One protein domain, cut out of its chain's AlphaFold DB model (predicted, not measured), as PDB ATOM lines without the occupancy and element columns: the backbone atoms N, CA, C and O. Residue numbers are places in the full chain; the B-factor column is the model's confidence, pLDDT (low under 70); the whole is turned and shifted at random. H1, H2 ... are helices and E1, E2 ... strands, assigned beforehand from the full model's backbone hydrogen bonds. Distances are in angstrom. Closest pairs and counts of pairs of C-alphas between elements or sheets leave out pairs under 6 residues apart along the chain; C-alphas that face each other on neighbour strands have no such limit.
ATOM      1  N   ARG A  84      11.281  55.133  40.758       65.31
ATOM      2  CA  ARG A  84      10.116  55.102  41.651       65.31
ATOM      3  C   ARG A  84       8.935  54.491  40.913       65.31
ATOM      4  O   ARG A  84       8.507  55.024  39.897       65.31
ATOM      5  N   ALA A  85       8.400  53.400  41.443       63.94
ATOM      6  CA  ALA A  85       7.222  52.735  40.907       63.94
ATOM      7  C   ALA A  85       6.478  52.020  42.036       63.94
ATOM      8  O   ALA A  85       7.120  51.403  42.884       63.94
ATOM      9  N   ALA A  86       5.142  52.069  42.013       61.66
ATOM     10  CA  ALA A  86       4.291  51.407  43.009       61.66
ATOM     11  C   ALA A  86       4.512  49.885  43.045       61.66
ATOM     12  O   ALA A  86       4.414  49.247  44.093       61.66
ATOM     13  N   ARG A  87       4.844  49.319  41.884       70.69
ATOM     14  CA  ARG A  87       5.243  47.931  41.692       70.69
ATOM     15  C   ARG A  87       6.248  47.884  40.553       70.69
ATOM     16  O   ARG A  87       6.003  48.474  39.502       70.69
ATOM     17  N   ILE A  88       7.354  47.185  40.762       76.31
ATOM     18  CA  ILE A  88       8.338  46.912  39.717       76.31
ATOM     19  C   ILE A  88       8.661  45.423  39.715       76.31
ATOM     20  O   ILE A  88       8.798  44.800  40.768       76.31
ATOM     21  N   GLU A  89       8.752  44.836  38.528       81.94
ATOM     22  CA  GLU A  89       9.212  43.461  38.385       81.94
ATOM     23  C   GLU A  89      10.740  43.428  38.508       81.94
ATOM     24  O   GLU A  89      11.434  44.295  37.971       81.94
ATOM     25  N   VAL A  90      11.282  42.420  39.201       79.69
ATOM     26  CA  VAL A  90      12.738  42.290  39.410       79.69
ATOM     27  C   VAL A  90      13.501  42.280  38.085       79.69
ATOM     28  O   VAL A  90      14.557  42.897  37.985       79.69
ATOM     29  N   ALA A  91      12.939  41.647  37.049       79.00
ATOM     30  CA  ALA A  91      13.528  41.624  35.712       79.00
ATOM     31  C   ALA A  91      13.713  43.037  35.137       79.00
ATOM     32  O   ALA A  91      14.778  43.358  34.626       79.00
ATOM     33  N   THR A  92      12.720  43.914  35.300       78.44
ATOM     34  CA  THR A  92      12.792  45.302  34.827       78.44
ATOM     35  C   THR A  92      13.886  46.085  35.545       78.44
ATOM     36  O   THR A  92      14.631  46.823  34.904       78.44
ATOM     37  N   LEU A  93      14.018  45.904  36.862       76.38
ATOM     38  CA  LEU A  93      15.081  46.551  37.632       76.38
ATOM     39  C   LEU A  93      16.469  46.028  37.232       76.38
ATOM     40  O   LEU A  93      17.402  46.815  37.084       76.38
ATOM     41  N   ARG A  94      16.593  44.716  37.007       82.75
ATOM     42  CA  ARG A  94      17.831  44.085  36.542       82.75
ATOM     43  C   ARG A  94      18.243  44.611  35.172       82.75
ATOM     44  O   ARG A  94      19.396  44.985  34.994       82.75
ATOM     45  N   ASP A  95      17.313  44.678  34.227       82.75
ATOM     46  CA  ASP A  95      17.606  45.123  32.865       82.75
ATOM     47  C   ASP A  95      18.015  46.612  32.847       82.75
ATOM     48  O   ASP A  95      18.945  46.995  32.138       82.75
ATOM     49  N   GLN A  96      17.401  47.449  33.694       78.38
ATOM     50  CA  GLN A  96      17.830  48.841  33.887       78.38
ATOM     51  C   GLN A  96      19.235  48.947  34.490       78.38
ATOM     52  O   GLN A  96      20.056  49.720  33.991       78.38
ATOM     53  N   ALA A  97      19.532  48.170  35.535       78.25
ATOM     54  CA  ALA A  97      20.860  48.141  36.139       78.25
ATOM     55  C   ALA A  97      21.925  47.644  35.145       78.25
ATOM     56  O   ALA A  97      23.010  48.216  35.080       78.25
ATOM     57  N   ALA A  98      21.596  46.648  34.318       81.38
ATOM     58  CA  ALA A  98      22.478  46.134  33.274       81.38
ATOM     59  C   ALA A  98      22.796  47.193  32.208       81.38
ATOM     60  O   ALA A  98      23.951  47.320  31.805       81.38
ATOM     61  N   MET A  99      21.809  47.997  31.789       77.75
ATOM     62  CA  MET A  99      22.065  49.108  30.865       77.75
ATOM     63  C   MET A  99      23.003  50.154  31.472       77.75
ATOM     64  O   MET A  99      23.930  50.597  30.799       77.75
ATOM     65  N   LEU A 100      22.813  50.522  32.742       74.62
ATOM     66  CA  LEU A 100      23.715  51.450  33.435       74.62
ATOM     67  C   LEU A 100      25.127  50.862  33.605       74.62
ATOM     68  O   LEU A 100      26.111  51.591  33.500       74.62
ATOM     69  N   GLY A 101      25.226  49.538  33.759       74.00
ATOM     70  CA  GLY A 101      26.484  48.794  33.823       74.00
ATOM     71  C   GLY A 101      27.364  48.934  32.577       74.00
ATOM     72  O   GLY A 101      28.568  48.711  32.645       74.00
ATOM     73  N   THR A 102      26.792  49.342  31.437       75.88
ATOM     74  CA  THR A 102      27.567  49.609  30.210       75.88
ATOM     75  C   THR A 102      28.379  50.904  30.275       75.88
ATOM     76  O   THR A 102      29.304  51.081  29.485       75.88
ATOM     77  N   VAL A 103      28.050  51.799  31.213       69.44
ATOM     78  CA  VAL A 103      28.685  53.115  31.386       69.44
ATOM     79  C   VAL A 103      29.689  53.105  32.543       69.44
ATOM     80  O   VAL A 103      30.645  53.874  32.530       69.44
ATOM     81  N   GLY A 104      29.512  52.218  33.524       68.19
ATOM     82  CA  GLY A 104      30.404  52.090  34.673       68.19
ATOM     83  C   GLY A 104      29.897  51.078  35.699       68.19
ATOM     84  O   GLY A 104      28.899  50.396  35.488       68.19
ATOM     85  N   GLU A 105      30.590  50.980  36.831       70.50
ATOM     86  CA  GLU A 105      30.183  50.126  37.954       70.50
ATOM     87  C   GLU A 105      28.863  50.621  38.569       70.50
ATOM     88  O   GLU A 105      28.748  51.795  38.908       70.50
ATOM     89  N   VAL A 106      27.876  49.742  38.760       71.38
ATOM     90  CA  VAL A 106      26.560  50.106  39.312       71.38
ATOM     91  C   VAL A 106      26.374  49.487  40.687       71.38
ATOM     92  O   VAL A 106      26.628  48.302  40.873       71.38
ATOM     93  N   VAL A 107      25.840  50.267  41.625       72.31
ATOM     94  CA  VAL A 107      25.375  49.768  42.926       72.31
ATOM     95  C   VAL A 107      23.932  50.178  43.203       72.31
ATOM     96  O   VAL A 107      23.481  51.247  42.782       72.31
ATOM     97  N   LEU A 108      23.211  49.324  43.929       70.88
ATOM     98  CA  LEU A 108      21.817  49.519  44.319       70.88
ATOM     99  C   LEU A 108      21.716  50.022  45.762       70.88
ATOM    100  O   LEU A 108      22.285  49.440  46.688       70.88
ATOM    101  N   ILE A 109      20.937  51.083  45.962       72.50
ATOM    102  CA  ILE A 109      20.657  51.665  47.278       72.50
ATOM    103  C   ILE A 109      19.155  51.888  47.380       72.50
ATOM    104  O   ILE A 109      18.591  52.538  46.508       72.50
ATOM    105  N   GLY A 110      18.486  51.402  48.423       70.81
ATOM    106  CA  GLY A 110      17.053  51.655  48.608       70.81
ATOM    107  C   GLY A 110      16.339  50.583  49.410       70.81
ATOM    108  O   GLY A 110      16.981  49.733  50.017       70.81
ATOM    109  N   SER A 111      15.005  50.605  49.410       69.25
ATOM    110  CA  SER A 111      14.214  49.622  50.158       69.25
ATOM    111  C   SER A 111      13.010  49.071  49.397       69.25
ATOM    112  O   SER A 111      12.316  49.821  48.710       69.25
ATOM    113  N   ALA A 112      12.787  47.757  49.531       73.56
ATOM    114  CA  ALA A 112      11.732  46.970  48.883       73.56
ATOM    115  C   ALA A 112      10.812  46.381  49.908       73.56
ATOM    116  O   ALA A 112      11.242  46.142  51.025       73.56
ATOM    117  N   GLN A 113       9.654  45.932  49.453       76.19
ATOM    118  CA  GLN A 113       9.035  44.743  50.011       76.19
ATOM    119  C   GLN A 113       9.179  43.548  49.066       76.19
ATOM    120  O   GLN A 113       8.937  43.672  47.862       76.19
ATOM    121  N   ALA A 114       9.576  42.402  49.622       71.44
ATOM    122  CA  ALA A 114       9.553  41.104  48.953       71.44
ATOM    123  C   ALA A 114       9.510  39.969  49.987       71.44
ATOM    124  O   ALA A 114      10.200  40.008  51.004       71.44
ATOM    125  N   GLU A 115       8.743  38.918  49.710       71.88
ATOM    126  CA  GLU A 115       8.642  37.764  50.609       71.88
ATOM    127  C   GLU A 115       9.805  36.783  50.429       71.88
ATOM    128  O   GLU A 115      10.364  36.667  49.340       71.88
ATOM    129  N   GLY A 116      10.135  36.015  51.476       69.00
ATOM    130  CA  GLY A 116      10.986  34.818  51.385       69.00
ATOM    131  C   GLY A 116      12.476  35.059  51.117       69.00
ATOM    132  O   GLY A 116      13.180  34.124  50.738       69.00
ATOM    133  N   VAL A 117      12.959  36.285  51.301       71.88
ATOM    134  CA  VAL A 117      14.362  36.656  51.081       71.88
ATOM    135  C   VAL A 117      15.134  36.569  52.390       71.88
ATOM    136  O   VAL A 117      14.668  37.020  53.435       71.88
ATOM    137  N   ARG A 118      16.336  35.994  52.336       71.75
ATOM    138  CA  ARG A 118      17.251  35.985  53.479       71.75
ATOM    139  C   ARG A 118      18.163  37.213  53.427       71.75
ATOM    140  O   ARG A 118      18.609  37.562  52.334       71.75
ATOM    141  N   PRO A 119      18.478  37.837  54.573       63.59
ATOM    142  CA  PRO A 119      19.464  38.908  54.614       63.59
ATOM    143  C   PRO A 119      20.838  38.399  54.156       63.59
ATOM    144  O   PRO A 119      21.256  37.299  54.521       63.59
ATOM    145  N   GLN A 120      21.530  39.220  53.370       64.62
ATOM    146  CA  GLN A 120      22.939  39.067  53.005       64.62
ATOM    147  C   GLN A 120      23.687  40.327  53.461       64.62
ATOM    148  O   GLN A 120      23.906  41.242  52.667       64.62
ATOM    149  N   PRO A 121      24.030  40.432  54.756       58.09
ATOM    150  CA  PRO A 121      24.773  41.579  55.258       58.09
ATOM    151  C   PRO A 121      26.183  41.646  54.632       58.09
ATOM    152  O   PRO A 121      26.772  40.598  54.362       58.09
ATOM    153  N   PRO A 122      26.752  42.853  54.427       57.19
ATOM    154  CA  PRO A 122      26.193  44.163  54.775       57.19
ATOM    155  C   PRO A 122      25.332  44.795  53.665       57.19
ATOM    156  O   PRO A 122      24.849  45.906  53.852       57.19
ATOM    157  N   THR A 123      25.172  44.138  52.512       65.44
ATOM    158  CA  THR A 123      24.602  44.747  51.298       65.44
ATOM    159  C   THR A 123      23.091  44.587  51.163       65.44
ATOM    160  O   THR A 123      22.449  45.387  50.483       65.44
ATOM    161  N   LEU A 124      22.508  43.593  51.833       67.88
ATOM    162  CA  LEU A 124      21.075  43.327  51.850       67.88
ATOM    163  C   LEU A 124      20.606  43.017  53.274       67.88
ATOM    164  O   LEU A 124      20.845  41.933  53.810       67.88
ATOM    165  N   GLU A 125      19.890  43.957  53.877       74.44
ATOM    166  CA  GLU A 125      19.251  43.782  55.183       74.44
ATOM    167  C   GLU A 125      17.768  43.442  55.003       74.44
ATOM    168  O   GLU A 125      17.114  43.938  54.085       74.44
ATOM    169  N   VAL A 126      17.217  42.611  55.889       74.12
ATOM    170  CA  VAL A 126      15.791  42.250  55.879       74.12
ATOM    171  C   VAL A 126      15.185  42.583  57.236       74.12
ATOM    172  O   VAL A 126      15.693  42.160  58.273       74.12
ATOM    173  N   THR A 127      14.099  43.353  57.244       76.44
ATOM    174  CA  THR A 127      13.322  43.677  58.447       76.44
ATOM    175  C   THR A 127      11.846  43.436  58.158       76.44
ATOM    176  O   THR A 127      11.218  44.223  57.454       76.44
ATOM    177  N   GLY A 128      11.286  42.348  58.688       77.94
ATOM    178  CA  GLY A 128       9.940  41.912  58.310       77.94
ATOM    179  C   GLY A 128       9.901  41.496  56.837       77.94
ATOM    180  O   GLY A 128      10.670  40.635  56.421       77.94
ATOM    181  N   ASP A 129       9.028  42.127  56.057       75.12
ATOM    182  CA  ASP A 129       8.921  41.979  54.601       75.12
ATOM    183  C   ASP A 129       9.782  42.993  53.828       75.12
ATOM    184  O   ASP A 129       9.847  42.944  52.598       75.12
ATOM    185  N   ARG A 130      10.447  43.913  54.538       77.94
ATOM    186  CA  ARG A 130      11.228  44.987  53.936       77.94
ATOM    187  C   ARG A 130      12.662  44.548  53.652       77.94
ATOM    188  O   ARG A 130      13.412  44.267  54.585       77.94
ATOM    189  N   LEU A 131      13.072  44.594  52.387       77.50
ATOM    190  CA  LEU A 131      14.473  44.517  51.973       77.50
ATOM    191  C   LEU A 131      15.095  45.909  51.999       77.50
ATOM    192  O   LEU A 131      14.464  46.867  51.563       77.50
ATOM    193  N   THR A 132      16.335  46.034  52.445       77.06
ATOM    194  CA  THR A 132      17.120  47.267  52.337       77.06
ATOM    195  C   THR A 132      18.420  46.948  51.618       77.06
ATOM    196  O   THR A 132      19.239  46.190  52.128       77.06
ATOM    197  N   PHE A 133      18.589  47.517  50.428       71.25
ATOM    198  CA  PHE A 133      19.817  47.452  49.648       71.25
ATOM    199  C   PHE A 133      20.764  48.553  50.124       71.25
ATOM    200  O   PHE A 133      20.416  49.739  50.112       71.25
ATOM    201  N   VAL A 134      21.960  48.155  50.540       71.56
ATOM    202  CA  VAL A 134      23.018  49.031  51.039       71.56
ATOM    203  C   VAL A 134      24.240  48.824  50.150       71.56
ATOM    204  O   VAL A 134      25.129  48.040  50.463       71.56
ATOM    205  N   TYR A 135      24.249  49.507  49.004       69.81
ATOM    206  CA  TYR A 135      25.266  49.339  47.957       69.81
ATOM    207  C   TYR A 135      25.385  47.896  47.464       69.81
ATOM    208  O   TYR A 135      26.478  47.347  47.324       69.81
ATOM    209  N   ALA A 136      24.235  47.277  47.227       68.75
ATOM    210  CA  ALA A 136      24.170  45.932  46.690       68.75
ATOM    211  C   ALA A 136      24.638  45.893  45.234       68.75
ATOM    212  O   ALA A 136      24.276  46.759  44.434       68.75
ATOM    213  N   ASP A 137      25.398  44.855  44.894       76.25
ATOM    214  CA  ASP A 137      25.690  44.509  43.506       76.25
ATOM    215  C   ASP A 137      24.373  44.136  42.790       76.25
ATOM    216  O   ASP A 137      23.568  43.389  43.363       76.25
ATOM    217  N   PRO A 138      24.122  44.618  41.557       78.31
ATOM    218  CA  PRO A 138      22.968  44.216  40.759       78.31
ATOM    219  C   PRO A 138      22.763  42.701  40.633       78.31
ATOM    220  O   PRO A 138      21.617  42.265  40.538       78.31
ATOM    221  N   ALA A 139      23.818  41.885  40.701       80.06
ATOM    222  CA  ALA A 139      23.732  40.424  40.713       80.06
ATOM    223  C   ALA A 139      22.906  39.879  41.894       80.06
ATOM    224  O   ALA A 139      22.326  38.796  41.809       80.06
ATOM    225  N   GLN A 140      22.760  40.632  42.992       76.75
ATOM    226  CA  GLN A 140      21.870  40.240  44.092       76.75
ATOM    227  C   GLN A 140      20.386  40.220  43.686       76.75
ATOM    228  O   GLN A 140      19.582  39.566  44.355       76.75
ATOM    229  N   LEU A 141      20.008  40.872  42.579       81.69
ATOM    230  CA  LEU A 141      18.656  40.791  42.025       81.69
ATOM    231  C   LEU A 141      18.319  39.394  41.492       81.69
ATOM    232  O   LEU A 141      17.144  39.034  41.462       81.69
ATOM    233  N   ASP A 142      19.310  38.574  41.130       82.56
ATOM    234  CA  ASP A 142      19.058  37.233  40.597       82.56
ATOM    235  C   ASP A 142      18.413  36.312  41.642       82.56
ATOM    236  O   ASP A 142      17.526  35.521  41.322       82.56
ATOM    237  N   ALA A 143      18.756  36.484  42.923       76.56
ATOM    238  CA  ALA A 143      18.105  35.775  44.027       76.56
ATOM    239  C   ALA A 143      16.623  36.169  44.215       76.56
ATOM    240  O   ALA A 143      15.869  35.469  44.895       76.56
ATOM    241  N   LEU A 144      16.202  37.287  43.615       78.38
ATOM    242  CA  LEU A 144      14.841  37.819  43.659       78.38
ATOM    243  C   LEU A 144      14.057  37.519  42.371       78.38
ATOM    244  O   LEU A 144      12.892  37.902  42.266       78.38
ATOM    245  N   ALA A 145      14.666  36.842  41.394       77.25
ATOM    246  CA  ALA A 145      14.055  36.580  40.097       77.25
ATOM    247  C   ALA A 145      12.673  35.904  40.221       77.25
ATOM    248  O   ALA A 145      12.453  35.022  41.053       77.25
ATOM    249  N   GLY A 146      11.726  36.339  39.381       73.94
ATOM    250  CA  GLY A 146      10.341  35.851  39.384       73.94
ATOM    251  C   GLY A 146       9.435  36.466  40.459       73.94
ATOM    252  O   GLY A 146       8.295  36.031  40.601       73.94
ATOM    253  N   ARG A 147       9.917  37.464  41.212       75.75
ATOM    254  CA  ARG A 147       9.146  38.191  42.232       75.75
ATOM    255  C   ARG A 147       8.899  39.640  41.805       75.75
ATOM    256  O   ARG A 147       9.699  40.229  41.079       75.75
ATOM    257  N   SER A 148       7.827  40.232  42.327       72.81
ATOM    258  CA  SER A 148       7.596  41.677  42.253       72.81
ATOM    259  C   SER A 148       8.163  42.368  43.491       72.81
ATOM    260  O   SER A 148       7.917  41.904  44.606       72.81
ATOM    261  N   LEU A 149       8.850  43.497  43.312       74.19
ATOM    262  CA  LEU A 149       9.257  44.369  44.412       74.19
ATOM    263  C   LEU A 149       8.179  45.437  44.627       74.19
ATOM    264  O   LEU A 149       7.865  46.210  43.714       74.19
ATOM    265  N   ALA A 150       7.601  45.470  45.827       67.88
ATOM    266  CA  ALA A 150       6.646  46.500  46.235       67.88
ATOM    267  C   ALA A 150       7.362  47.703  46.878       67.88
ATOM    268  O   ALA A 150       8.480  47.584  47.390       67.88
ATOM    269  N   GLN A 151       6.738  48.882  46.792       60.97
ATOM    270  CA  GLN A 151       7.377  50.157  47.114       60.97
ATOM    271  C   GLN A 151       7.313  50.499  48.612       60.97
ATOM    272  O   GLN A 151       6.245  50.480  49.218       60.97
ATOM    273  N   VAL A 152       8.450  50.914  49.179       48.84
ATOM    274  CA  VAL A 152       8.544  51.525  50.517       48.84
ATOM    275  C   VAL A 152       8.934  52.999  50.371       48.84
ATOM    276  O   VAL A 152       9.542  53.389  49.374       48.84
ATOM    277  N   ALA A 153       8.590  53.836  51.356       44.22
ATOM    278  CA  ALA A 153       8.745  55.298  51.356       44.22
ATOM    279  C   ALA A 153      10.173  55.850  51.091       44.22
ATOM    280  O   ALA A 153      10.339  57.061  50.967       44.22
ATOM    281  N   ALA A 154      11.187  54.996  50.927       47.47
ATOM    282  CA  ALA A 154      12.472  55.335  50.316       47.47
ATOM    283  C   ALA A 154      12.733  54.404  49.115       47.47
ATOM    284  O   ALA A 154      13.235  53.285  49.265       47.47
ATOM    285  N   GLY A 155      12.348  54.871  47.923       56.59
ATOM    286  CA  GLY A 155      12.602  54.188  46.652       56.59
ATOM    287  C   GLY A 155      14.091  54.135  46.303       56.59
ATOM    288  O   GLY A 155      14.887  54.936  46.794       56.59
ATOM    289  N   TRP A 156      14.464  53.175  45.464       57.25
ATOM    290  CA  TRP A 156      15.857  52.894  45.117       57.25
ATOM    291  C   TRP A 156      16.477  53.884  44.145       57.25
ATOM    292  O   TRP A 156      15.819  54.468  43.281       57.25
ATOM    293  N   THR A 157      17.791  53.995  44.278       54.56
ATOM    294  CA  THR A 157      18.680  54.781  43.438       54.56
ATOM    295  C   THR A 157      19.831  53.886  42.990       54.56
ATOM    296  O   THR A 157      20.464  53.228  43.819       54.56
ATOM    297  N   ALA A 158      20.087  53.858  41.684       54.16
ATOM    298  CA  ALA A 158      21.302  53.284  41.124       54.16
ATOM    299  C   ALA A 158      22.380  54.373  41.066       54.16
ATOM    300  O   ALA A 158      22.108  55.486  40.600       54.16
ATOM    301  N   VAL A 159      23.584  54.063  41.549       57.66
ATOM    302  CA  VAL A 159      24.727  54.991  41.572       57.66
ATOM    303  C   VAL A 159      25.880  54.383  40.789       57.66
ATOM    304  O   VAL A 159      26.195  53.212  40.993       57.66
ATOM    305  N   TYR A 160      26.497  55.177  39.912       55.62
ATOM    306  CA  TYR A 160      27.639  54.754  39.103       55.62
ATOM    307  C   TYR A 160      28.661  55.888  38.909       55.62
ATOM    308  O   TYR A 160      28.280  57.066  38.910       55.62
ATOM    309  N   PRO A 161      29.963  55.565  38.800       51.06
ATOM    310  CA  PRO A 161      31.015  56.545  38.556       51.06
ATOM    311  C   PRO A 161      30.975  57.059  37.105       51.06
ATOM    312  O   PRO A 161      30.509  56.360  36.202       51.06
ATOM    313  N   GLN A 162      31.441  58.294  36.907       55.34
ATOM    314  CA  GLN A 162      31.664  58.936  35.604       55.34
ATOM    315  C   GLN A 162      33.155  59.179  35.375       55.34
ATOM    316  O   GLN A 162      33.837  59.556  36.356       55.34
TER     317      GLN A 162
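This is residues 84 to 162 of the 162 residues of an uncharacterized protein of Chromatiaceae bacterium (UniProt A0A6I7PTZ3). One twisted sheet of six strands has two helices, H1 and H2, side by side on one of its faces. E2 runs through the sheet with E4 and then E3 to one side; on its other side E6 pairs with its first residues and E5 with its last, and E1 follows beyond E5. The printed part has 79 residues, with two named helices and six named strands that follow along the chain as E1 H1 E2 E3 E4 H2 E5 E6, and its class is mixed, helices and strands. The sheet is branched, its neighbours antiparallel. The whole is compact, with a radius of gyration of the C-alphas of 11.6 A and spans of 36 by 24 by 22 A.

Begin at E2, residues 107 to 113. On one side of it find E4, residues 130 to 136, antiparallel at 178 degrees; N 110 and O 133 are 3.1 A apart, within hydrogen-bond range. E3, residues 124 to 127, forms a hairpin with E4, where N 125 and O 132 are 2.9 A apart. On the other side of E2, look for E6, residues 157 to 161, antiparallel to it with N 157 and O 109 at 2.8 A, and for E5, residues 148 to 151, antiparallel with N 113 and O 150 at 2.9 A. Edge strand E1, residues 87 to 89, pairs antiparallel with E5 through N 149 and O 88, at 2.9 A. H1, residues 90 to 101, is on the sheet at a height over the sheet of 7.5 A, over E6 and along the strands, at 15 degrees to E6 on the local plane; it is only just not over E5, on which 2 of its C-alphas fall. H2, residues 138 to 144, is on the same face, over none of the strands. H1 and H2 touch, closest at the C-alphas of Ala 97 and Pro 138, 6.4 A apart, with a shallow tilt of 10 degrees, opposite ways. In H1 every O i to N i+4 pair is within hydrogen-bond range; in H2 0 of 3 are, but 4 of 4 O i to N i+3 pairs are.

Find C-alpha 107 at (25.375, 49.768, 42.926); from there E2 runs 18.5 A to C-alpha 113. E4 spans 14.9 A, E6 13.4 A, E3 10.2 A, E5 9.8 A and E1 6.8 A. H1 starts at C-alpha 90, (12.738, 42.290, 39.410), and runs 16.2 A; H2 spans 10.7 A. E6 ends at C-alpha 161, (31.015, 56.545, 38.556).

The C-alphas farthest apart are those of Gly 128 and Gln 162, at 35.7 A. The printed part has no cut and no long link; E2 to E3, with 10 residues between them, is short and the others are tight. Its mean pLDDT is 70.4, and 28 residues are under 70, among them residues 119 to 124 and residues 150 to 162, which end at the chain's last residue.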